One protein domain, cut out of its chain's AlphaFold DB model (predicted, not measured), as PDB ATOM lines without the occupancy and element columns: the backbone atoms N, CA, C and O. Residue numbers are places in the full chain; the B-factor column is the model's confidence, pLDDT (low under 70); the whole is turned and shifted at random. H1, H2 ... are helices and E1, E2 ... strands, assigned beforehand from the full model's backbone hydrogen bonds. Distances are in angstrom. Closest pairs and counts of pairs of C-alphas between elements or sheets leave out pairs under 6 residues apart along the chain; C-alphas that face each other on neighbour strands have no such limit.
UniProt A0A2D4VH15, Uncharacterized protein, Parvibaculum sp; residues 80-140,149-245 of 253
ATOM      1  N   ASP A  80      47.608  44.532   9.843       71.44
ATOM      2  CA  ASP A  80      46.411  43.703   9.982       71.44
ATOM      3  C   ASP A  80      45.913  43.593  11.433       71.44
ATOM      4  O   ASP A  80      44.705  43.557  11.676       71.44
ATOM      5  N   ALA A  81      46.819  43.602  12.419       76.12
ATOM      6  CA  ALA A  81      46.453  43.548  13.835       76.12
ATOM      7  C   ALA A  81      45.791  44.856  14.293       76.12
ATOM      8  O   ALA A  81      44.779  44.836  15.001       76.12
ATOM      9  N   ALA A  82      46.301  45.996  13.820       79.31
ATOM     10  CA  ALA A  82      45.690  47.297  14.061       79.31
ATOM     11  C   ALA A  82      44.332  47.422  13.348       79.31
ATOM     12  O   ALA A  82      43.370  47.911  13.944       79.31
ATOM     13  N   PHE A  83      44.233  46.932  12.106       85.06
ATOM     14  CA  PHE A  83      42.991  46.939  11.331       85.06
ATOM     15  C   PHE A  83      41.888  46.098  11.982       85.06
ATOM     16  O   PHE A  83      40.767  46.574  12.110       85.06
ATOM     17  N   LEU A  84      42.187  44.899  12.487       88.38
ATOM     18  CA  LEU A  84      41.219  44.035  13.188       88.38
ATOM     19  C   LEU A  84      40.963  44.452  14.653       88.38
ATOM     20  O   LEU A  84      40.328  43.729  15.427       88.38
ATOM     21  N   CYS A  85      41.451  45.630  15.057       88.75
ATOM     22  CA  CYS A  85      41.407  46.129  16.429       88.75
ATOM     23  C   CYS A  85      42.017  45.168  17.475       88.75
ATOM     24  O   CYS A  85      41.589  45.192  18.631       88.75
ATOM     25  N   LEU A  86      42.969  44.304  17.109       86.62
ATOM     26  CA  LEU A  86      43.581  43.348  18.044       86.62
ATOM     27  C   LEU A  86      44.481  44.047  19.071       86.62
ATOM     28  O   LEU A  86      44.606  43.586  20.200       86.62
ATOM     29  N   ASP A  87      45.040  45.198  18.698       85.88
ATOM     30  CA  ASP A  87      45.864  46.049  19.563       85.88
ATOM     31  C   ASP A  87      45.070  47.145  20.289       85.88
ATOM     32  O   ASP A  87      45.653  48.061  20.873       85.88
ATOM     33  N   ALA A  88      43.736  47.112  20.227       88.06
ATOM     34  CA  ALA A  88      42.933  48.141  20.869       88.06
ATOM     35  C   ALA A  88      43.165  48.161  22.393       88.06
ATOM     36  O   ALA A  88      43.267  47.098  23.017       88.06
ATOM     37  N   PRO A  89      43.197  49.351  23.029       90.19
ATOM     38  CA  PRO A  89      43.320  49.435  24.477       90.19
ATOM     39  C   PRO A  89      42.217  48.639  25.181       90.19
ATOM     40  O   PRO A  89      41.078  48.560  24.710       90.19
ATOM     41  N   LYS A  90      42.541  48.066  26.345       90.12
ATOM     42  CA  LYS A  90      41.593  47.264  27.125       90.12
ATOM     43  C   LYS A  90      40.289  48.040  27.357       90.12
ATOM     44  O   LYS A  90      40.310  49.170  27.833       90.12
ATOM     45  N   GLY A  91      39.157  47.415  27.031       89.25
ATOM     46  CA  GLY A  91      37.826  48.018  27.173       89.25
ATOM     47  C   GLY A  91      37.388  48.927  26.016       89.25
ATOM     48  O   GLY A  91      36.265  49.421  26.041       89.25
ATOM     49  N   MET A  92      38.216  49.121  24.983       91.38
ATOM     50  CA  MET A  92      37.846  49.901  23.789       91.38
ATOM     51  C   MET A  92      37.182  49.063  22.692       91.38
ATOM     52  O   MET A  92      36.765  49.594  21.664       91.38
ATOM     53  N   THR A  93      37.076  47.753  22.894       93.12
ATOM     54  CA  THR A  93      36.516  46.816  21.920       93.12
ATOM     55  C   THR A  93      35.725  45.715  22.603       93.12
ATOM     56  O   THR A  93      36.153  45.203  23.637       93.12
ATOM     57  N   VAL A  94      34.644  45.280  21.958       93.25
ATOM     58  CA  VAL A  94      33.853  44.104  22.348       93.25
ATOM     59  C   VAL A  94      33.812  43.094  21.200       93.25
ATOM     60  O   VAL A  94      33.589  43.506  20.061       93.25
ATOM     61  N   PRO A  95      34.098  41.800  21.428       93.00
ATOM     62  CA  PRO A  95      34.133  40.810  20.353       93.00
ATOM     63  C   PRO A  95      32.751  40.643  19.712       93.00
ATOM     64  O   PRO A  95      31.732  40.744  20.392       93.00
ATOM     65  N   VAL A  96      32.729  40.373  18.406       96.31
ATOM     66  CA  VAL A  96      31.497  39.974  17.714       96.31
ATOM     67  C   VAL A  96      31.116  38.574  18.220       96.31
ATOM     68  O   VAL A  96      31.981  37.700  18.240       96.31
ATOM     69  N   PRO A  97      29.873  38.348  18.679       97.19
ATOM     70  CA  PRO A  97      29.475  37.061  19.232       97.19
ATOM     71  C   PRO A  97      29.235  36.028  18.129       97.19
ATOM     72  O   PRO A  97      28.806  36.368  17.026       97.19
ATOM     73  N   ALA A  98      29.408  34.750  18.457       96.12
ATOM     74  CA  ALA A  98      28.928  33.667  17.609       96.12
ATOM     75  C   ALA A  98      27.386  33.705  17.476       96.12
ATOM     76  O   ALA A  98      26.699  34.099  18.425       96.12
ATOM     77  N   PRO A  99      26.816  33.291  16.328       96.38
ATOM     78  CA  PRO A  99      27.504  32.835  15.111       96.38
ATOM     79  C   PRO A  99      27.943  33.972  14.165       96.38
ATOM     80  O   PRO A  99      28.411  33.697  13.063       96.38
ATOM     81  N   PHE A 100      27.759  35.238  14.545       98.00
ATOM     82  CA  PHE A 100      27.945  36.394  13.659       98.00
ATOM     83  C   PHE A 100      29.407  36.637  13.270       98.00
ATOM     84  O   PHE A 100      29.673  37.172  12.194       98.00
ATOM     85  N   ASP A 101      30.346  36.205  14.108       95.94
ATOM     86  CA  ASP A 101      31.790  36.207  13.847       95.94
ATOM     87  C   ASP A 101      32.200  35.370  12.620       95.94
ATOM     88  O   ASP A 101      33.281  35.566  12.066       95.94
ATOM     89  N   ARG A 102      31.320  34.484  12.139       96.06
ATOM     90  CA  ARG A 102      31.498  33.751  10.878       96.06
ATOM     91  C   ARG A 102      31.190  34.579   9.634       96.06
ATOM     92  O   ARG A 102      31.633  34.214   8.550       96.06
ATOM     93  N   TRP A 103      30.399  35.639   9.763       96.25
ATOM     94  CA  TRP A 103      29.889  36.414   8.625       96.25
ATOM     95  C   TRP A 103      30.472  37.817   8.564       96.25
ATOM     96  O   TRP A 103      30.508  38.427   7.494       96.25
ATOM     97  N   MET A 104      30.945  38.328   9.697       96.38
ATOM     98  CA  MET A 104      31.540  39.649   9.780       96.38
ATOM     99  C   MET A 104      32.599  39.763  10.861       96.38
ATOM    100  O   MET A 104      32.629  39.010  11.832       96.38
ATOM    101  N   VAL A 105      33.420  40.792  10.715       95.81
ATOM    102  CA  VAL A 105      34.420  41.194  11.694       95.81
ATOM    103  C   VAL A 105      34.263  42.668  12.028       95.81
ATOM    104  O   VAL A 105      33.732  43.467  11.256       95.81
ATOM    105  N   ARG A 106      34.752  43.034  13.210       95.94
ATOM    106  CA  ARG A 106      34.900  44.427  13.616       95.94
ATOM    107  C   ARG A 106      36.301  44.901  13.248       95.94
ATOM    108  O   ARG A 106      37.278  44.265  13.636       95.94
ATOM    109  N   VAL A 107      36.387  46.048  12.587       95.25
ATOM    110  CA  VAL A 107      37.651  46.679  12.192       95.25
ATOM    111  C   VAL A 107      37.782  48.077  12.780       95.25
ATOM    112  O   VAL A 107      36.782  48.703  13.124       95.25
ATOM    113  N   CYS A 108      39.014  48.560  12.900       92.75
ATOM    114  CA  CYS A 108      39.374  49.885  13.386       92.75
ATOM    115  C   CYS A 108      39.913  50.702  12.215       92.75
ATOM    116  O   CYS A 108      40.963  50.391  11.657       92.75
ATOM    117  N   SER A 109      39.199  51.766  11.859       87.88
ATOM    118  CA  SER A 109      39.550  52.671  10.763       87.88
ATOM    119  C   SER A 109      39.773  54.092  11.274       87.88
ATOM    120  O   SER A 109      39.332  54.449  12.366       87.88
ATOM    121  N   ALA A 110      40.372  54.951  10.449       85.00
ATOM    122  CA  ALA A 110      40.535  56.371  10.768       85.00
ATOM    123  C   ALA A 110      39.208  57.113  11.047       85.00
ATOM    124  O   ALA A 110      39.239  58.211  11.591       85.00
ATOM    125  N   GLN A 111      38.056  56.534  10.692       86.25
ATOM    126  CA  GLN A 111      36.724  57.100  10.939       86.25
ATOM    127  C   GLN A 111      36.024  56.493  12.164       86.25
ATOM    128  O   GLN A 111      34.908  56.892  12.487       86.25
ATOM    129  N   GLY A 112      36.656  55.535  12.847       92.81
ATOM    130  CA  GLY A 112      36.037  54.751  13.911       92.81
ATOM    131  C   GLY A 112      36.015  53.259  13.629       92.81
ATOM    132  O   GLY A 112      36.595  52.771  12.652       92.81
ATOM    133  N   GLN A 113      35.329  52.529  14.500       95.94
ATOM    134  CA  GLN A 113      35.066  51.115  14.296       95.94
ATOM    135  C   GLN A 113      33.985  50.903  13.242       95.94
ATOM    136  O   GLN A 113      33.032  51.677  13.142       95.94
ATOM    137  N   ALA A 114      34.115  49.813  12.500       96.19
ATOM    138  CA  ALA A 114      33.135  49.381  11.519       96.19
ATOM    139  C   ALA A 114      32.893  47.876  11.633       96.19
ATOM    140  O   ALA A 114      33.790  47.126  12.020       96.19
ATOM    141  N   LEU A 115      31.689  47.443  11.273       96.75
ATOM    142  CA  LEU A 115      31.392  46.055  10.945       96.75
ATOM    143  C   LEU A 115      31.536  45.883   9.437       96.75
ATOM    144  O   LEU A 115      30.953  46.644   8.657       96.75
ATOM    145  N   VAL A 116      32.317  44.885   9.046       95.88
ATOM    146  CA  VAL A 116      32.602  44.547   7.649       95.88
ATOM    147  C   VAL A 116      32.427  43.045   7.438       95.88
ATOM    148  O   VAL A 116      32.618  42.284   8.392       95.88
ATOM    149  N   PRO A 117      32.088  42.591   6.220       96.06
ATOM    150  CA  PRO A 117      32.039  41.166   5.921       96.06
ATOM    151  C   PRO A 117      33.386  40.478   6.174       96.06
ATOM    152  O   PRO A 117      34.449  41.100   6.086       96.06
ATOM    153  N   VAL A 118      33.349  39.173   6.447       94.06
ATOM    154  CA  VAL A 118      34.558  38.331   6.412       94.06
ATOM    155  C   VAL A 118      35.176  38.297   5.008       94.06
ATOM    156  O   VAL A 118      34.522  38.588   4.005       94.06
ATOM    157  N   MET A 119      36.452  37.911   4.922       88.44
ATOM    158  CA  MET A 119      37.163  37.813   3.645       88.44
ATOM    159  C   MET A 119      36.433  36.922   2.626       88.44
ATOM    160  O   MET A 119      35.946  35.843   2.957       88.44
ATOM    161  N   GLY A 120      36.410  37.362   1.362       89.44
ATOM    162  CA  GLY A 120      35.742  36.654   0.258       89.44
ATOM    163  C   GLY A 120      34.241  36.941   0.129       89.44
ATOM    164  O   GLY A 120      33.592  36.392  -0.767       89.44
ATOM    165  N   VAL A 121      33.710  37.811   0.992       94.31
ATOM    166  CA  VAL A 121      32.326  38.290   0.990       94.31
ATOM    167  C   VAL A 121      32.321  39.811   0.831       94.31
ATOM    168  O   VAL A 121      33.187  40.502   1.365       94.31
ATOM    169  N   VAL A 122      31.343  40.342   0.100       95.38
ATOM    170  CA  VAL A 122      31.086  41.784  -0.007       95.38
ATOM    171  C   VAL A 122      29.611  42.035   0.271       95.38
ATOM    172  O   VAL A 122      28.748  41.314  -0.223       95.38
ATOM    173  N   TRP A 123      29.319  43.064   1.061       96.38
ATOM    174  CA  TRP A 123      27.966  43.590   1.200       96.38
ATOM    175  C   TRP A 123      27.811  44.755   0.248       96.38
ATOM    176  O   TRP A 123      28.621  45.677   0.298       96.38
ATOM    177  N   VAL A 124      26.786  44.724  -0.593       94.88
ATOM    178  CA  VAL A 124      26.457  45.844  -1.476       94.88
ATOM    179  C   VAL A 124      25.067  46.362  -1.167       94.88
ATOM    180  O   VAL A 124      24.199  45.592  -0.755       94.88
ATOM    181  N   ALA A 125      24.841  47.661  -1.362       93.00
ATOM    182  CA  ALA A 125      23.484  48.191  -1.302       93.00
ATOM    183  C   ALA A 125      22.623  47.501  -2.371       93.00
ATOM    184  O   ALA A 125      23.065  47.343  -3.510       93.00
ATOM    185  N   HIS A 126      21.416  47.067  -2.007       90.69
ATOM    186  CA  HIS A 126      20.567  46.313  -2.924       90.69
ATOM    187  C   HIS A 126      20.301  47.093  -4.216       90.69
ATOM    188  O   HIS A 126      19.954  48.275  -4.182       90.69
ATOM    189  N   GLY A 127      20.470  46.429  -5.362       87.12
ATOM    190  CA  GLY A 127      20.336  47.061  -6.680       87.12
ATOM    191  C   GLY A 127      21.485  48.010  -7.058       87.12
ATOM    192  O   GLY A 127      21.385  48.712  -8.062       87.12
ATOM    193  N   SER A 128      22.572  48.027  -6.285       88.56
ATOM    194  CA  SER A 128      23.788  48.801  -6.536       88.56
ATOM    195  C   SER A 128      25.014  47.888  -6.589       88.56
ATOM    196  O   SER A 128      24.978  46.717  -6.217       88.56
ATOM    197  N   SER A 129      26.132  48.441  -7.051       86.12
ATOM    198  CA  SER A 129      27.458  47.833  -6.928       86.12
ATOM    199  C   SER A 129      28.256  48.408  -5.752       86.12
ATOM    200  O   SER A 129      29.399  48.025  -5.542       86.12
ATOM    201  N   GLU A 130      27.708  49.380  -5.025       88.06
ATOM    202  CA  GLU A 130      28.409  50.076  -3.948       88.06
ATOM    203  C   GLU A 130      28.584  49.174  -2.726       88.06
ATOM    204  O   GLU A 130      27.603  48.751  -2.114       88.06
ATOM    205  N   ALA A 131      29.841  48.904  -2.369       91.94
ATOM    206  CA  ALA A 131      30.180  48.144  -1.178       91.94
ATOM    207  C   ALA A 131      29.908  48.949   0.101       91.94
ATOM    208  O   ALA A 131      30.265  50.122   0.209       91.94
ATOM    209  N   VAL A 132      29.323  48.286   1.095       93.25
ATOM    210  CA  VAL A 132      28.855  48.899   2.339       93.25
ATOM    211  C   VAL A 132      29.597  48.324   3.543       93.25
ATOM    212  O   VAL A 132      29.823  47.120   3.653       93.25
ATOM    213  N   SER A 133      29.910  49.202   4.493       94.38
ATOM    214  CA  SER A 133      30.295  48.848   5.861       94.38
ATOM    215  C   SER A 133      29.373  49.559   6.851       94.38
ATOM    216  O   SER A 133      28.841  50.629   6.549       94.38
ATOM    217  N   ILE A 134      29.162  48.975   8.031       94.38
ATOM    218  CA  ILE A 134      28.320  49.581   9.071       94.38
ATOM    219  C   ILE A 134      29.238  50.239  10.097       94.38
ATOM    220  O   ILE A 134      29.880  49.557  10.896       94.38
ATOM    221  N   LEU A 135      29.317  51.567  10.066       94.38
ATOM    222  CA  LEU A 135      30.148  52.341  10.986       94.38
ATOM    223  C   LEU A 135      29.492  52.445  12.367       94.38
ATOM    224  O   LEU A 135      28.276  52.595  12.475       94.38
ATOM    225  N   ALA A 136      30.311  52.448  13.421       94.81
ATOM    226  CA  ALA A 136      29.872  52.804  14.771       94.81
ATOM    227  C   ALA A 136      29.479  54.284  14.876       94.81
ATOM    228  O   ALA A 136      28.735  54.661  15.779       94.81
ATOM    229  N   LEU A 137      29.982  55.129  13.974       93.19
ATOM    230  CA  LEU A 137      29.524  56.502  13.829       93.19
ATOM    231  C   LEU A 137      28.133  56.501  13.162       93.19
ATOM    232  O   LEU A 137      28.011  55.996  12.041       93.19
ATOM    233  N   PRO A 138      27.084  57.042  13.809       88.19
ATOM    234  CA  PRO A 138      25.748  57.078  13.225       88.19
ATOM    235  C   PRO A 138      25.679  57.913  11.939       88.19
ATOM    236  O   PRO A 138      26.394  58.913  11.817       88.19
ATOM    237  N   PRO A 139      24.791  57.564  10.989       84.69
ATOM    238  CA  PRO A 139      24.565  58.372   9.795       84.69
ATOM    239  C   PRO A 139      24.197  59.815  10.137       84.69
ATOM    240  O   PRO A 139      23.507  60.082  11.120       84.69
ATOM    241  N   GLY A 140      24.659  60.750   9.309       84.81
ATOM    242  CA  GLY A 140      24.460  62.184   9.526       84.81
ATOM    243  C   GLY A 140      25.457  62.823  10.495       84.81
ATOM    244  O   GLY A 140      25.474  64.046  10.611       84.81
ATOM    245  N   GLY A 149      45.188  63.302  22.424       83.75
ATOM    246  CA  GLY A 149      44.146  62.752  23.297       83.75
ATOM    247  C   GLY A 149      42.849  62.315  22.600       83.75
ATOM    248  O   GLY A 149      41.945  61.828  23.277       83.75
ATOM    249  N   PHE A 150      42.745  62.437  21.272       86.81
ATOM    250  CA  PHE A 150      41.585  61.993  20.502       86.81
ATOM    251  C   PHE A 150      41.997  61.082  19.346       86.81
ATOM    252  O   PHE A 150      42.511  61.525  18.318       86.81
ATOM    253  N   ASP A 151      41.700  59.795  19.503       89.44
ATOM    254  CA  ASP A 151      41.841  58.808  18.440       89.44
ATOM    255  C   ASP A 151      40.448  58.381  17.940       89.44
ATOM    256  O   ASP A 151      39.738  57.664  18.658       89.44
ATOM    257  N   PRO A 152      40.044  58.782  16.718       88.00
ATOM    258  CA  PRO A 152      38.744  58.436  16.151       88.00
ATOM    259  C   PRO A 152      38.470  56.929  16.159       88.00
ATOM    260  O   PRO A 152      37.330  56.530  16.400       88.00
ATOM    261  N   ARG A 153      39.511  56.094  15.979       89.94
ATOM    262  CA  ARG A 153      39.413  54.620  15.949       89.94
ATOM    263  C   ARG A 153      38.740  54.053  17.190       89.94
ATOM    264  O   ARG A 153      38.048  53.041  17.109       89.94
ATOM    265  N   TYR A 154      38.969  54.687  18.338       90.62
ATOM    266  CA  TYR A 154      38.442  54.247  19.626       90.62
ATOM    267  C   TYR A 154      37.369  55.194  20.166       90.62
ATOM    268  O   TYR A 154      36.583  54.789  21.022       90.62
ATOM    269  N   ALA A 155      37.306  56.434  19.676       90.75
ATOM    270  CA  ALA A 155      36.289  57.404  20.061       90.75
ATOM    271  C   ALA A 155      34.916  57.109  19.444       90.75
ATOM    272  O   ALA A 155      33.909  57.379  20.090       90.75
ATOM    273  N   TYR A 156      34.869  56.531  18.242       94.44
ATOM    274  CA  TYR A 156      33.639  56.065  17.601       94.44
ATOM    275  C   TYR A 156      33.665  54.541  17.559       94.44
ATOM    276  O   TYR A 156      34.344  53.948  16.721       94.44
ATOM    277  N   ARG A 157      32.994  53.886  18.509       95.81
ATOM    278  CA  ARG A 157      33.140  52.443  18.737       95.81
ATOM    279  C   ARG A 157      31.834  51.753  19.090       95.81
ATOM    280  O   ARG A 157      30.921  52.369  19.635       95.81
ATOM    281  N   PHE A 158      31.791  50.444  18.856       96.50
ATOM    282  CA  PHE A 158      30.726  49.608  19.393       96.50
ATOM    283  C   PHE A 158      31.028  49.251  20.850       96.50
ATOM    284  O   PHE A 158      32.153  48.888  21.197       96.50
ATOM    285  N   THR A 159      30.022  49.365  21.709       96.12
ATOM    286  CA  THR A 159      30.111  49.075  23.150       96.12
ATOM    287  C   THR A 159      29.411  47.785  23.533       96.12
ATOM    288  O   THR A 159      29.677  47.257  24.609       96.12
ATOM    289  N   GLY A 160      28.550  47.251  22.667       96.25
ATOM    290  CA  GLY A 160      27.834  46.013  22.928       96.25
ATOM    291  C   GLY A 160      27.305  45.359  21.662       96.25
ATOM    292  O   GLY A 160      26.951  46.036  20.695       96.25
ATOM    293  N   PHE A 161      27.239  44.033  21.721       97.69
ATOM    294  CA  PHE A 161      26.646  43.173  20.710       97.69
ATOM    295  C   PHE A 161      25.724  42.168  21.397       97.69
ATOM    296  O   PHE A 161      26.163  41.449  22.293       97.69
ATOM    297  N   VAL A 162      24.461  42.109  20.976       96.50
ATOM    298  CA  VAL A 162      23.494  41.115  21.465       96.50
ATOM    299  C   VAL A 162      22.902  40.386  20.270       96.50
ATOM    300  O   VAL A 162      22.192  40.975  19.459       96.50
ATOM    301  N   GLY A 163      23.252  39.110  20.144       96.75
ATOM    302  CA  GLY A 163      22.885  38.268  19.015       96.75
ATOM    303  C   GLY A 163      21.837  37.227  19.388       96.75
ATOM    304  O   GLY A 163      21.913  36.635  20.462       96.75
ATOM    305  N   GLN A 164      20.873  36.983  18.503       97.00
ATOM    306  CA  GLN A 164      19.841  35.964  18.706       97.00
ATOM    307  C   GLN A 164      19.314  35.402  17.385       97.00
ATOM    308  O   GLN A 164      19.247  36.107  16.374       97.00
ATOM    309  N   LYS A 165      18.888  34.135  17.410       97.81
ATOM    310  CA  LYS A 165      18.070  33.564  16.338       97.81
ATOM    311  C   LYS A 165      16.669  34.158  16.424       97.81
ATOM    312  O   LYS A 165      16.118  34.327  17.510       97.81
ATOM    313  N   VAL A 166      16.101  34.504  15.278       96.94
ATOM    314  CA  VAL A 166      14.779  35.113  15.185       96.94
ATOM    315  C   VAL A 166      13.741  34.024  14.926       96.94
ATOM    316  O   VAL A 166      13.755  33.353  13.893       96.94
ATOM    317  N   GLU A 167      12.810  33.875  15.865       95.94
ATOM    318  CA  GLU A 167      11.788  32.823  15.862       95.94
ATOM    319  C   GLU A 167      10.381  33.398  16.107       95.94
ATOM    320  O   GLU A 167      10.215  34.591  16.376       95.94
ATOM    321  N   GLY A 168       9.353  32.556  15.960       94.44
ATOM    322  CA  GLY A 168       7.958  32.914  16.239       94.44
ATOM    323  C   GLY A 168       7.456  34.140  15.465       94.44
ATOM    324  O   GLY A 168       7.732  34.300  14.273       94.44
ATOM    325  N   GLU A 169       6.723  35.023  16.146       93.31
ATOM    326  CA  GLU A 169       6.180  36.255  15.552       93.31
ATOM    327  C   GLU A 169       7.276  37.213  15.072       93.31
ATOM    328  O   GLU A 169       7.146  37.818  14.006       93.31
ATOM    329  N   ARG A 170       8.413  37.283  15.779       91.38
ATOM    330  CA  ARG A 170       9.543  38.120  15.349       91.38
ATOM    331  C   ARG A 170      10.087  37.658  13.997       91.38
ATOM    332  O   ARG A 170      10.461  38.492  13.173       91.38
ATOM    333  N   ARG A 171      10.064  36.348  13.722       94.94
ATOM    334  CA  ARG A 171      10.462  35.799  12.415       94.94
ATOM    335  C   ARG A 171       9.517  36.245  11.308       94.94
ATOM    336  O   ARG A 171       9.985  36.607  10.231       94.94
ATOM    337  N   LYS A 172       8.206  36.260  11.566       92.38
ATOM    338  CA  LYS A 172       7.217  36.767  10.601       92.38
ATOM    339  C   LYS A 172       7.432  38.253  10.320       92.38
ATOM    340  O   LYS A 172       7.439  38.642   9.157       92.38
ATOM    341  N   GLY A 173       7.681  39.055  11.358       91.81
ATOM    342  CA  GLY A 173       8.006  40.478  11.219       91.81
ATOM    343  C   GLY A 173       9.269  40.715  10.388       91.81
ATOM    344  O   GLY A 173       9.244  41.486   9.431       91.81
ATOM    345  N   ALA A 174      10.353  39.990  10.676       93.38
ATOM    346  CA  ALA A 174      11.590  40.091   9.904       93.38
ATOM    347  C   ALA A 174      11.414  39.639   8.441       93.38
ATOM    348  O   ALA A 174      11.990  40.246   7.539       93.38
ATOM    349  N   ALA A 175      10.601  38.611   8.181       92.44
ATOM    350  CA  ALA A 175      10.268  38.188   6.821       92.44
ATOM    351  C   ALA A 175       9.415  39.231   6.077       92.44
ATOM    352  O   ALA A 175       9.636  39.470   4.891       92.44
ATOM    353  N   ALA A 176       8.474  39.887   6.761       90.75
ATOM    354  CA  ALA A 176       7.695  40.984   6.191       90.75
ATOM    355  C   ALA A 176       8.583  42.192   5.850       90.75
ATOM    356  O   ALA A 176       8.445  42.759   4.767       90.75
ATOM    357  N   LEU A 177       9.543  42.522   6.720       90.88
ATOM    358  CA  LEU A 177      10.549  43.554   6.458       90.88
ATOM    359  C   LEU A 177      11.366  43.230   5.199       90.88
ATOM    360  O   LEU A 177      11.568  44.100   4.356       90.88
ATOM    361  N   LEU A 178      11.768  41.968   5.018       91.88
ATOM    362  CA  LEU A 178      12.472  41.529   3.813       91.88
ATOM    363  C   LEU A 178      11.598  41.610   2.550       91.88
ATOM    364  O   LEU A 178      12.068  42.050   1.499       91.88
ATOM    365  N   ALA A 179      10.324  41.216   2.630       90.62
ATOM    366  CA  ALA A 179       9.384  41.366   1.514       90.62
ATOM    367  C   ALA A 179       9.256  42.839   1.096       90.62
ATOM    368  O   ALA A 179       9.382  43.161  -0.084       90.62
ATOM    369  N   GLN A 180       9.085  43.729   2.077       89.38
ATOM    370  CA  GLN A 180       8.981  45.166   1.850       89.38
ATOM    371  C   GLN A 180      10.256  45.733   1.219       89.38
ATOM    372  O   GLN A 180      10.177  46.420   0.203       89.38
ATOM    373  N   ALA A 181      11.424  45.421   1.785       88.62
ATOM    374  CA  ALA A 181      12.708  45.931   1.314       88.62
ATOM    375  C   ALA A 181      13.067  45.441  -0.096       88.62
ATOM    376  O   ALA A 181      13.619  46.192  -0.894       88.62
ATOM    377  N   SER A 182      12.708  44.198  -0.429       85.75
ATOM    378  CA  SER A 182      12.932  43.637  -1.767       85.75
ATOM    379  C   SER A 182      11.943  44.134  -2.825       85.75
ATOM    380  O   SER A 182      12.090  43.795  -3.999       85.75
ATOM    381  N   GLY A 183      10.911  44.894  -2.436       82.38
ATOM    382  CA  GLY A 183       9.850  45.341  -3.341       82.38
ATOM    383  C   GLY A 183       9.014  44.195  -3.923       82.38
ATOM    384  O   GLY A 183       8.354  44.366  -4.949       82.38
ATOM    385  N   LYS A 184       9.049  43.005  -3.306       72.12
ATOM    386  CA  LYS A 184       8.369  41.801  -3.796       72.12
ATOM    387  C   LYS A 184       7.131  41.501  -2.961       72.12
ATOM    388  O   LYS A 184       7.136  41.612  -1.740       72.12
ATOM    389  N   ALA A 185       6.091  40.987  -3.621       63.53
ATOM    390  CA  ALA A 185       4.885  40.494  -2.947       63.53
ATOM    391  C   ALA A 185       5.167  39.311  -1.997       63.53
ATOM    392  O   ALA A 185       4.411  39.066  -1.061       63.53
ATOM    393  N   LYS A 186       6.262  38.576  -2.233       69.12
ATOM    394  CA  LYS A 186       6.758  37.505  -1.367       69.12
ATOM    395  C   LYS A 186       8.250  37.711  -1.122       69.12
ATOM    396  O   LYS A 186       9.000  37.887  -2.083       69.12
ATOM    397  N   ALA A 187       8.659  37.658   0.144       74.94
ATOM    398  CA  ALA A 187      10.066  37.727   0.521       74.94
ATOM    399  C   ALA A 187      10.883  36.630  -0.187       74.94
ATOM    400  O   ALA A 187      10.378  35.509  -0.347       74.94
ATOM    401  N   PRO A 188      12.140  36.917  -0.569       81.19
ATOM    402  CA  PRO A 188      13.136  35.885  -0.813       81.19
ATOM    403  C   PRO A 188      13.122  34.822   0.302       81.19
ATOM    404  O   PRO A 188      12.864  35.158   1.465       81.19
ATOM    405  N   PRO A 189      13.338  33.540  -0.038       82.50
ATOM    406  CA  PRO A 189      13.374  32.481   0.959       82.50
ATOM    407  C   PRO A 189      14.524  32.705   1.950       82.50
ATOM    408  O   PRO A 189      15.592  33.183   1.584       82.50
ATOM    409  N   ALA A 190      14.280  32.353   3.212       91.62
ATOM    410  CA  ALA A 190      15.291  32.329   4.260       91.62
ATOM    411  C   ALA A 190      15.003  31.158   5.209       91.62
ATOM    412  O   ALA A 190      13.950  31.114   5.863       91.62
ATOM    413  N   ASP A 191      15.942  30.216   5.284       94.38
ATOM    414  CA  ASP A 191      15.893  29.042   6.163       94.38
ATOM    415  C   ASP A 191      15.979  29.473   7.627       94.38
ATOM    416  O   ASP A 191      15.238  28.995   8.495       94.38
ATOM    417  N   GLU A 192      16.831  30.458   7.893       96.75
ATOM    418  CA  GLU A 192      17.021  31.054   9.205       96.75
ATOM    419  C   GLU A 192      17.116  32.568   9.108       96.75
ATOM    420  O   GLU A 192      17.562  33.130   8.109       96.75
ATOM    421  N   ILE A 193      16.700  33.231  10.182       97.56
ATOM    422  CA  ILE A 193      16.874  34.666  10.344       97.56
ATOM    423  C   ILE A 193      17.586  34.872  11.673       97.56
ATOM    424  O   ILE A 193      17.153  34.342  12.697       97.56
ATOM    425  N   TRP A 194      18.672  35.629  11.654       98.31
ATOM    426  CA  TRP A 194      19.440  35.995  12.840       98.31
ATOM    427  C   TRP A 194      19.443  37.511  12.991       98.31
ATOM    428  O   TRP A 194      19.523  38.230  12.003       98.31
ATOM    429  N   GLN A 195      19.346  38.000  14.222       97.69
ATOM    430  CA  GLN A 195      19.385  39.424  14.532       97.69
ATOM    431  C   GLN A 195      20.578  39.709  15.431       97.69
ATOM    432  O   GLN A 195      20.733  39.073  16.477       97.69
ATOM    433  N   LEU A 196      21.372  40.700  15.045       98.06
ATOM    434  CA  LEU A 196      22.372  41.310  15.896       98.06
ATOM    435  C   LEU A 196      21.980  42.743  16.227       98.06
ATOM    436  O   LEU A 196      21.829  43.576  15.336       98.06
ATOM    437  N   ASP A 197      21.923  43.043  17.513       96.31
ATOM    438  CA  ASP A 197      21.891  44.411  17.995       96.31
ATOM    439  C   ASP A 197      23.316  44.886  18.260       96.31
ATOM    440  O   ASP A 197      23.976  44.390  19.175       96.31
ATOM    441  N   ALA A 198      23.782  45.854  17.476       96.62
ATOM    442  CA  ALA A 198      25.044  46.545  17.705       96.62
ATOM    443  C   ALA A 198      24.775  47.914  18.336       96.62
ATOM    444  O   ALA A 198      23.937  48.672  17.846       96.62
ATOM    445  N   VAL A 199      25.474  48.241  19.422       95.44
ATOM    446  CA  VAL A 199      25.295  49.509  20.148       95.44
ATOM    447  C   VAL A 199      26.541  50.362  19.998       95.44
ATOM    448  O   VAL A 199      27.639  49.921  20.335       95.44
ATOM    449  N   SER A 200      26.376  51.579  19.490       94.62
ATOM    450  CA  SER A 200      27.429  52.590  19.435       94.62
ATOM    451  C   SER A 200      27.580  53.298  20.779       94.62
ATOM    452  O   SER A 200      26.610  53.491  21.512       94.62
ATOM    453  N   ASN A 201      28.794  53.750  21.093       94.81
ATOM    454  CA  ASN A 201      29.020  54.654  22.219       94.81
ATOM    455  C   ASN A 201      28.433  56.060  22.006       94.81
ATOM    456  O   ASN A 201      28.411  56.844  22.951       94.81
ATOM    457  N   ILE A 202      27.992  56.387  20.791       92.12
ATOM    458  CA  ILE A 202      27.386  57.673  20.457       92.12
ATOM    459  C   ILE A 202      25.880  57.594  20.691       92.12
ATOM    460  O   ILE A 202      25.174  56.865  19.993       92.12
ATOM    461  N   ASP A 203      25.407  58.315  21.709       89.56
ATOM    462  CA  ASP A 203      23.996  58.403  22.117       89.56
ATOM    463  C   ASP A 203      23.313  57.042  22.349       89.56
ATOM    464  O   ASP A 203      22.098  56.914  22.230       89.56
ATOM    465  N   ALA A 204      24.103  56.004  22.650       89.94
ATOM    466  CA  ALA A 204      23.645  54.615  22.711       89.94
ATOM    467  C   ALA A 204      22.888  54.165  21.440       89.94
ATOM    468  O   ALA A 204      21.987  53.323  21.506       89.94
ATOM    469  N   THR A 205      23.257  54.722  20.278       91.50
ATOM    470  CA  THR A 205      22.616  54.431  18.991       91.50
ATOM    471  C   THR A 205      22.671  52.937  18.709       91.50
ATOM    472  O   THR A 205      23.745  52.329  18.720       91.50
ATOM    473  N   ARG A 206      21.506  52.345  18.440       93.31
ATOM    474  CA  ARG A 206      21.361  50.913  18.183       93.31
ATOM    475  C   ARG A 206      21.112  50.644  16.707       93.31
ATOM    476  O   ARG A 206      20.214  51.230  16.102       93.31
ATOM    477  N   TYR A 207      21.876  49.698  16.180       94.88
ATOM    478  CA  TYR A 207      21.700  49.117  14.860       94.88
ATOM    479  C   TYR A 207      21.094  47.730  15.050       94.88
ATOM    480  O   TYR A 207      21.710  46.882  15.696       94.88
ATOM    481  N   ASN A 208      19.898  47.497  14.511       95.62
ATOM    482  CA  ASN A 208      19.309  46.159  14.460       95.62
ATOM    483  C   ASN A 208      19.637  45.563  13.092       95.62
ATOM    484  O   ASN A 208      19.116  46.015  12.073       95.62
ATOM    485  N   ILE A 209      20.540  44.590  13.062       97.31
ATOM    486  CA  ILE A 209      21.062  43.999  11.833       97.31
ATOM    487  C   ILE A 209      20.476  42.600  11.693       97.31
ATOM    488  O   ILE A 209      20.785  41.706  12.479       97.31
ATOM    489  N   PHE A 210      19.628  42.414  10.692       97.50
ATOM    490  CA  PHE A 210      19.034  41.131  10.349       97.50
ATOM    491  C   PHE A 210      19.854  40.452   9.257       97.50
ATOM    492  O   PHE A 210      20.158  41.064   8.235       97.50
ATOM    493  N   PHE A 211      20.173  39.182   9.468       98.00
ATOM    494  CA  PHE A 211      20.835  38.295   8.521       98.00
ATOM    495  C   PHE A 211      19.825  37.240   8.082       98.00
ATOM    496  O   PHE A 211      19.281  36.516   8.920       98.00
ATOM    497  N   TYR A 212      19.579  37.158   6.779       97.56
ATOM    498  CA  TYR A 212      18.666  36.195   6.173       97.56
ATOM    499  C   TYR A 212      19.500  35.111   5.504       97.56
ATOM    500  O   TYR A 212      20.271  35.400   4.588       97.56
ATOM    501  N   LEU A 213      19.406  33.889   6.023       97.00
ATOM    502  CA  LEU A 213      20.281  32.787   5.644       97.00
ATOM    503  C   LEU A 213      19.570  31.825   4.702       97.00
ATOM    504  O   LEU A 213      18.426  31.441   4.945       97.00
ATOM    505  N   GLU A 214      20.309  31.352   3.709       94.69
ATOM    506  CA  GLU A 214      19.947  30.229   2.850       94.69
ATOM    507  C   GLU A 214      21.119  29.244   2.853       94.69
ATOM    508  O   GLU A 214      22.276  29.641   2.700       94.69
ATOM    509  N   GLY A 215      20.860  27.965   3.134       92.12
ATOM    510  CA  GLY A 215      21.930  26.966   3.245       92.12
ATOM    511  C   GLY A 215      22.947  27.252   4.363       92.12
ATOM    512  O   GLY A 215      24.099  26.832   4.271       92.12
ATOM    513  N   GLY A 216      22.539  27.972   5.415       92.31
ATOM    514  CA  GLY A 216      23.385  28.320   6.568       92.31
ATOM    515  C   GLY A 216      24.257  29.568   6.388       92.31
ATOM    516  O   GLY A 216      25.052  29.892   7.270       92.31
ATOM    517  N   GLU A 217      24.095  30.281   5.277       94.12
ATOM    518  CA  GLU A 217      24.937  31.404   4.878       94.12
ATOM    519  C   GLU A 217      24.075  32.641   4.560       94.12
ATOM    520  O   GLU A 217      23.056  32.503   3.885       94.12
ATOM    521  N   PRO A 218      24.436  33.861   5.017       96.19
ATOM    522  CA  PRO A 218      23.648  35.058   4.722       96.19
ATOM    523  C   PRO A 218      23.601  35.343   3.220       96.19
ATOM    524  O   PRO A 218      24.654  35.425   2.592       96.19
ATOM    525  N   THR A 219      22.419  35.511   2.643       95.19
ATOM    526  CA  THR A 219      22.235  35.946   1.242       95.19
ATOM    527  C   THR A 219      21.785  37.397   1.166       95.19
ATOM    528  O   THR A 219      22.167  38.130   0.255       95.19
ATOM    529  N   HIS A 220      21.050  37.836   2.185       96.00
ATOM    530  CA  HIS A 220      20.598  39.207   2.332       96.00
ATOM    531  C   HIS A 220      20.786  39.695   3.764       96.00
ATOM    532  O   HIS A 220      20.752  38.916   4.724       96.00
ATOM    533  N   MET A 221      20.929  41.008   3.911       97.12
ATOM    534  CA  MET A 221      20.956  41.671   5.208       97.12
ATOM    535  C   MET A 221      20.084  42.919   5.206       97.12
ATOM    536  O   MET A 221      19.971  43.613   4.198       97.12
ATOM    537  N   ILE A 222      19.491  43.232   6.355       96.38
ATOM    538  CA  ILE A 222      18.845  44.524   6.590       96.38
ATOM    539  C   ILE A 222      19.454  45.145   7.836       96.38
ATOM    540  O   ILE A 222      19.353  44.579   8.922       96.38
ATOM    541  N   ALA A 223      20.075  46.311   7.684       95.50
ATOM    542  CA  ALA A 223      20.586  47.102   8.793       95.50
ATOM    543  C   ALA A 223      19.611  48.244   9.092       95.50
ATOM    544  O   ALA A 223      19.494  49.202   8.327       95.50
ATOM    545  N   CYS A 224      18.903  48.135  10.209       92.75
ATOM    546  CA  CYS A 224      17.993  49.157  10.694       92.75
ATOM    547  C   CYS A 224      18.684  50.117  11.657       92.75
ATOM    548  O   CYS A 224      19.408  49.698  12.559       92.75
ATOM    549  N   LEU A 225      18.349  51.395  11.529       84.62
ATOM    550  CA  LEU A 225      18.702  52.463  12.456       84.62
ATOM    551  C   LEU A 225      17.440  52.978  13.136       84.62
ATOM    552  O   LEU A 225      16.386  53.064  12.500       84.62
ATOM    553  N   ASN A 226      17.557  53.373  14.406       73.50
ATOM    554  CA  ASN A 226      16.479  54.031  15.150       73.50
ATOM    555  C   ASN A 226      15.144  53.281  15.023       73.50
ATOM    556  O   ASN A 226      14.160  53.844  14.546       73.50
ATOM    557  N   GLN A 227      15.126  52.002  15.411       74.06
ATOM    558  CA  GLN A 227      13.928  51.152  15.344       74.06
ATOM    559  C   GLN A 227      13.382  50.989  13.909       74.06
ATOM    560  O   GLN A 227      12.179  51.028  13.679       74.06
ATOM    561  N   CYS A 228      14.279  50.841  12.927       81.50
ATOM    562  CA  CYS A 228      13.950  50.718  11.501       81.50
ATOM    563  C   CYS A 228      13.235  51.936  10.883       81.50
ATOM    564  O   CYS A 228      12.684  51.817   9.791       81.50
ATOM    565  N   ARG A 229      13.286  53.128  11.505       80.00
ATOM    566  CA  ARG A 229      12.847  54.377  10.843       80.00
ATOM    567  C   ARG A 229      13.642  54.662   9.570       80.00
ATOM    568  O   ARG A 229      13.110  55.228   8.623       80.00
ATOM    569  N   ALA A 230      14.909  54.262   9.568       82.12
ATOM    570  CA  ALA A 230      15.725  54.139   8.373       82.12
ATOM    571  C   ALA A 230      16.272  52.712   8.315       82.12
ATOM    572  O   ALA A 230      16.693  52.162   9.337       82.12
ATOM    573  N   ALA A 231      16.266  52.113   7.128       89.75
ATOM    574  CA  ALA A 231      16.771  50.769   6.909       89.75
ATOM    575  C   ALA A 231      17.589  50.726   5.622       89.75
ATOM    576  O   ALA A 231      17.209  51.319   4.613       89.75
ATOM    577  N   LEU A 232      18.704  50.010   5.674       91.81
ATOM    578  CA  LEU A 232      19.533  49.722   4.520       91.81
ATOM    579  C   LEU A 232      19.393  48.244   4.172       91.81
ATOM    580  O   LEU A 232      19.675  47.381   5.005       91.81
ATOM    581  N   PHE A 233      18.949  47.970   2.949       94.25
ATOM    582  CA  PHE A 233      18.853  46.620   2.409       94.25
ATOM    583  C   PHE A 233      20.116  46.287   1.622       94.25
ATOM    584  O   PHE A 233      20.537  47.067   0.764       94.25
ATOM    585  N   LEU A 234      20.730  45.152   1.945       95.50
ATOM    586  CA  LEU A 234      22.025  44.739   1.426       95.50
ATOM    587  C   LEU A 234      21.942  43.351   0.794       95.50
ATOM    588  O   LEU A 234      21.368  42.427   1.380       95.50
ATOM    589  N   ASP A 235      22.601  43.198  -0.350       94.94
ATOM    590  CA  ASP A 235      22.891  41.896  -0.942       94.94
ATOM    591  C   ASP A 235      24.267  41.409  -0.476       94.94
ATOM    592  O   ASP A 235      25.233  42.178  -0.411       94.94
ATOM    593  N   VAL A 236      24.358  40.120  -0.143       95.25
ATOM    594  CA  VAL A 236      25.597  39.483   0.314       95.25
ATOM    595  C   VAL A 236      26.200  38.682  -0.838       95.25
ATOM    596  O   VAL A 236      25.784  37.560  -1.124       95.25
ATOM    597  N   LEU A 237      27.205  39.264  -1.491       94.00
ATOM    598  CA  LEU A 237      27.898  38.672  -2.633       94.00
ATOM    599  C   LEU A 237      29.104  37.851  -2.174       94.00
ATOM    600  O   LEU A 237      29.784  38.211  -1.209       94.00
ATOM    601  N   ARG A 238      29.417  36.765  -2.891       90.56
ATOM    602  CA  ARG A 238      30.542  35.869  -2.566       90.56
ATOM    603  C   ARG A 238      31.410  35.544  -3.778       90.56
ATOM    604  O   ARG A 238      30.964  35.577  -4.924       90.56
ATOM    605  N   GLY A 239      32.662  35.166  -3.519       84.75
ATOM    606  CA  GLY A 239      33.554  34.583  -4.524       84.75
ATOM    607  C   GLY A 239      33.736  35.474  -5.757       84.75
ATOM    608  O   GLY A 239      34.196  36.607  -5.652       84.75
ATOM    609  N   ARG A 240      33.389  34.966  -6.946       80.00
ATOM    610  CA  ARG A 240      33.551  35.723  -8.201       80.00
ATOM    611  C   ARG A 240      32.686  36.982  -8.261       80.00
ATOM    612  O   ARG A 240      33.140  37.972  -8.821       80.00
ATOM    613  N   GLU A 241      31.493  36.957  -7.676       78.94
ATOM    614  CA  GLU A 241      30.602  38.122  -7.633       78.94
ATOM    615  C   GLU A 241      31.171  39.203  -6.713       78.94
ATOM    616  O   GLU A 241      31.225  40.370  -7.090       78.94
ATOM    617  N   ALA A 242      31.706  38.798  -5.558       78.62
ATOM    618  CA  ALA A 242      32.411  39.691  -4.641       78.62
ATOM    619  C   ALA A 242      33.648  40.338  -5.289       78.62
ATOM    620  O   ALA A 242      33.874  41.530  -5.123       78.62
ATOM    621  N   ASN A 243      34.418  39.582  -6.080       73.00
ATOM    622  CA  ASN A 243      35.594  40.108  -6.787       73.00
ATOM    623  C   ASN A 243      35.242  41.066  -7.936       73.00
ATOM    624  O   ASN A 243      36.087  41.855  -8.357       73.00
ATOM    625  N   ALA A 244      34.026  40.965  -8.478       71.38
ATOM    626  CA  ALA A 244      33.526  41.854  -9.521       71.38
ATOM    627  C   ALA A 244      32.881  43.129  -8.949       71.38
ATOM    628  O   ALA A 244      32.730  44.110  -9.679       71.38
ATOM    629  N   ALA A 245      32.516  43.130  -7.663       63.59
ATOM    630  CA  ALA A 245      32.001  44.308  -6.987       63.59
ATOM    631  C   ALA A 245      33.131  45.342  -6.796       63.59
ATOM    632  O   ALA A 245      34.233  44.989  -6.365       63.59
TER     633      ALA A 245
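What this domain is: This is residues 80 to 140 and 149 to 245 of the 253 residues of an uncharacterized protein of Parvibaculum sp (UniProt A0A2D4VH15). One antiparallel sheet of six strands is curled like part of a barrel, with the long helix H3 crossing its outer face and the hairpin E1 and E2 lying over its open side. The opening is only loosely closed: E2 comes near the edge strands E3 and E4 at a few C-alphas, and the short helices H1 and H2 sit beyond the hairpin, while H4 follows E8 beside E3. The printed part has 158 residues, with four named helices and eight named strands in the order H1 E1 E2 E3 H2 E4 H3 E5 E6 E7 E8 H4; the class is mixed, helices and strands. The large sheet has the order E3 E8 E7 E6 E5 E4, and E1 and E2 form a separate antiparallel sheet of two. The whole is compact, with a radius of gyration of the C-alphas of 15.5 A, and its outline, 52 by 35 by 29 A, is only just elongated.

Where its parts are: In the large sheet, E3 is residues 121 to 125, 13.5 A long, and E4 is residues 158 to 165, 20.7 A long. E5, residues 192 to 200, measures 26.0 A, E6, residues 206 to 214, 25.8 A, E7, residues 217 to 225, 23.2 A, and E8, residues 230 to 238, 25.9 A. H3, residues 168 to 181, runs 20.4 A from C-alpha 168 at (7.958, 32.914, 16.239) to C-alpha 181 at (12.708, 45.931, 1.314). E1, residues 104 to 109, is 15.3 A long and E2, residues 112 to 117, is 16.3 A. The short helices are H1, residues 80 to 83, 4.9 A, beginning at C-alpha 80 at (46.411, 43.703, 9.982); H2, residues 152 to 155, 4.7 A; and H4, residues 239 to 244, 8.8 A, ending at C-alpha 244 at (33.526, 41.854, -9.521).

How they stand to each other: The large sheet is twisted: from edge to edge its strands' lines turn by 84 degrees and the way across it by 90 degrees. E5, E6, E7 and E8 form a meander, each strand after E5 the antiparallel neighbour of the one before, and E7 bends by 61 degrees at residue 220. Within hydrogen-bond range are N 196 and O 209 of the hairpin E5 and E6, 2.8 A, N 210 and O 222 of the hairpin E6 and E7, 2.8 A, and N 234 and O 221 of the hairpin E7 and E8, 2.8 A. At the edge strands, N 124 of E3 and O 235 of E8 are within hydrogen-bond range at 3.0 A, and N 162 of E4 and O 197 of E5 are within hydrogen-bond range at 2.9 A. H3 and H4 are on one face of this sheet, an arrangement in two layers. H3 has a height over the sheet of 9.4 A and runs across the strands, at 81 degrees to E5 on the local plane; its closest C-alphas to E5 are those of Arg 171 and Ile 193, 6.8 A apart. H4 only just stands up from the sheet, rising 42 degrees; C-alphas 242 and 122, its closest to E3, are 5.3 A apart. In the hairpin E1 and E2, N 107 and O 114 are 2.9 A apart. The closest C-alphas of E2 and E3, Pro 117 and Trp 123, are 6.7 A apart; those of E2 and E4, Gln 113 and Phe 158, 6.9 A. Residues 114 to 115 of E2 also pair antiparallel with residues 134 to 135. The closest C-alphas of H1 and E1, Phe 83 and Cys 108, are 5.1 A apart, and those of H2 and E2, Arg 153 and Gly 112, 3.9 A. Every O i to N i+4 pair is within hydrogen-bond range in H3 and H4; H1 and H2 are too short for one.

The domain as a whole: The C-alphas farthest apart, those of Gly 149 and Ala 185, are 52.2 A apart. Residues 141 to 148 are not printed, and C-alphas 140 and 149 stand 24.0 A apart across the cut, which falls between E3 and H2. Of the links printed whole, H1 to E1 is long, with 20 residues. The mean pLDDT of the printed part is 90.7; residues 185 to 186 and residue 245 are under 70.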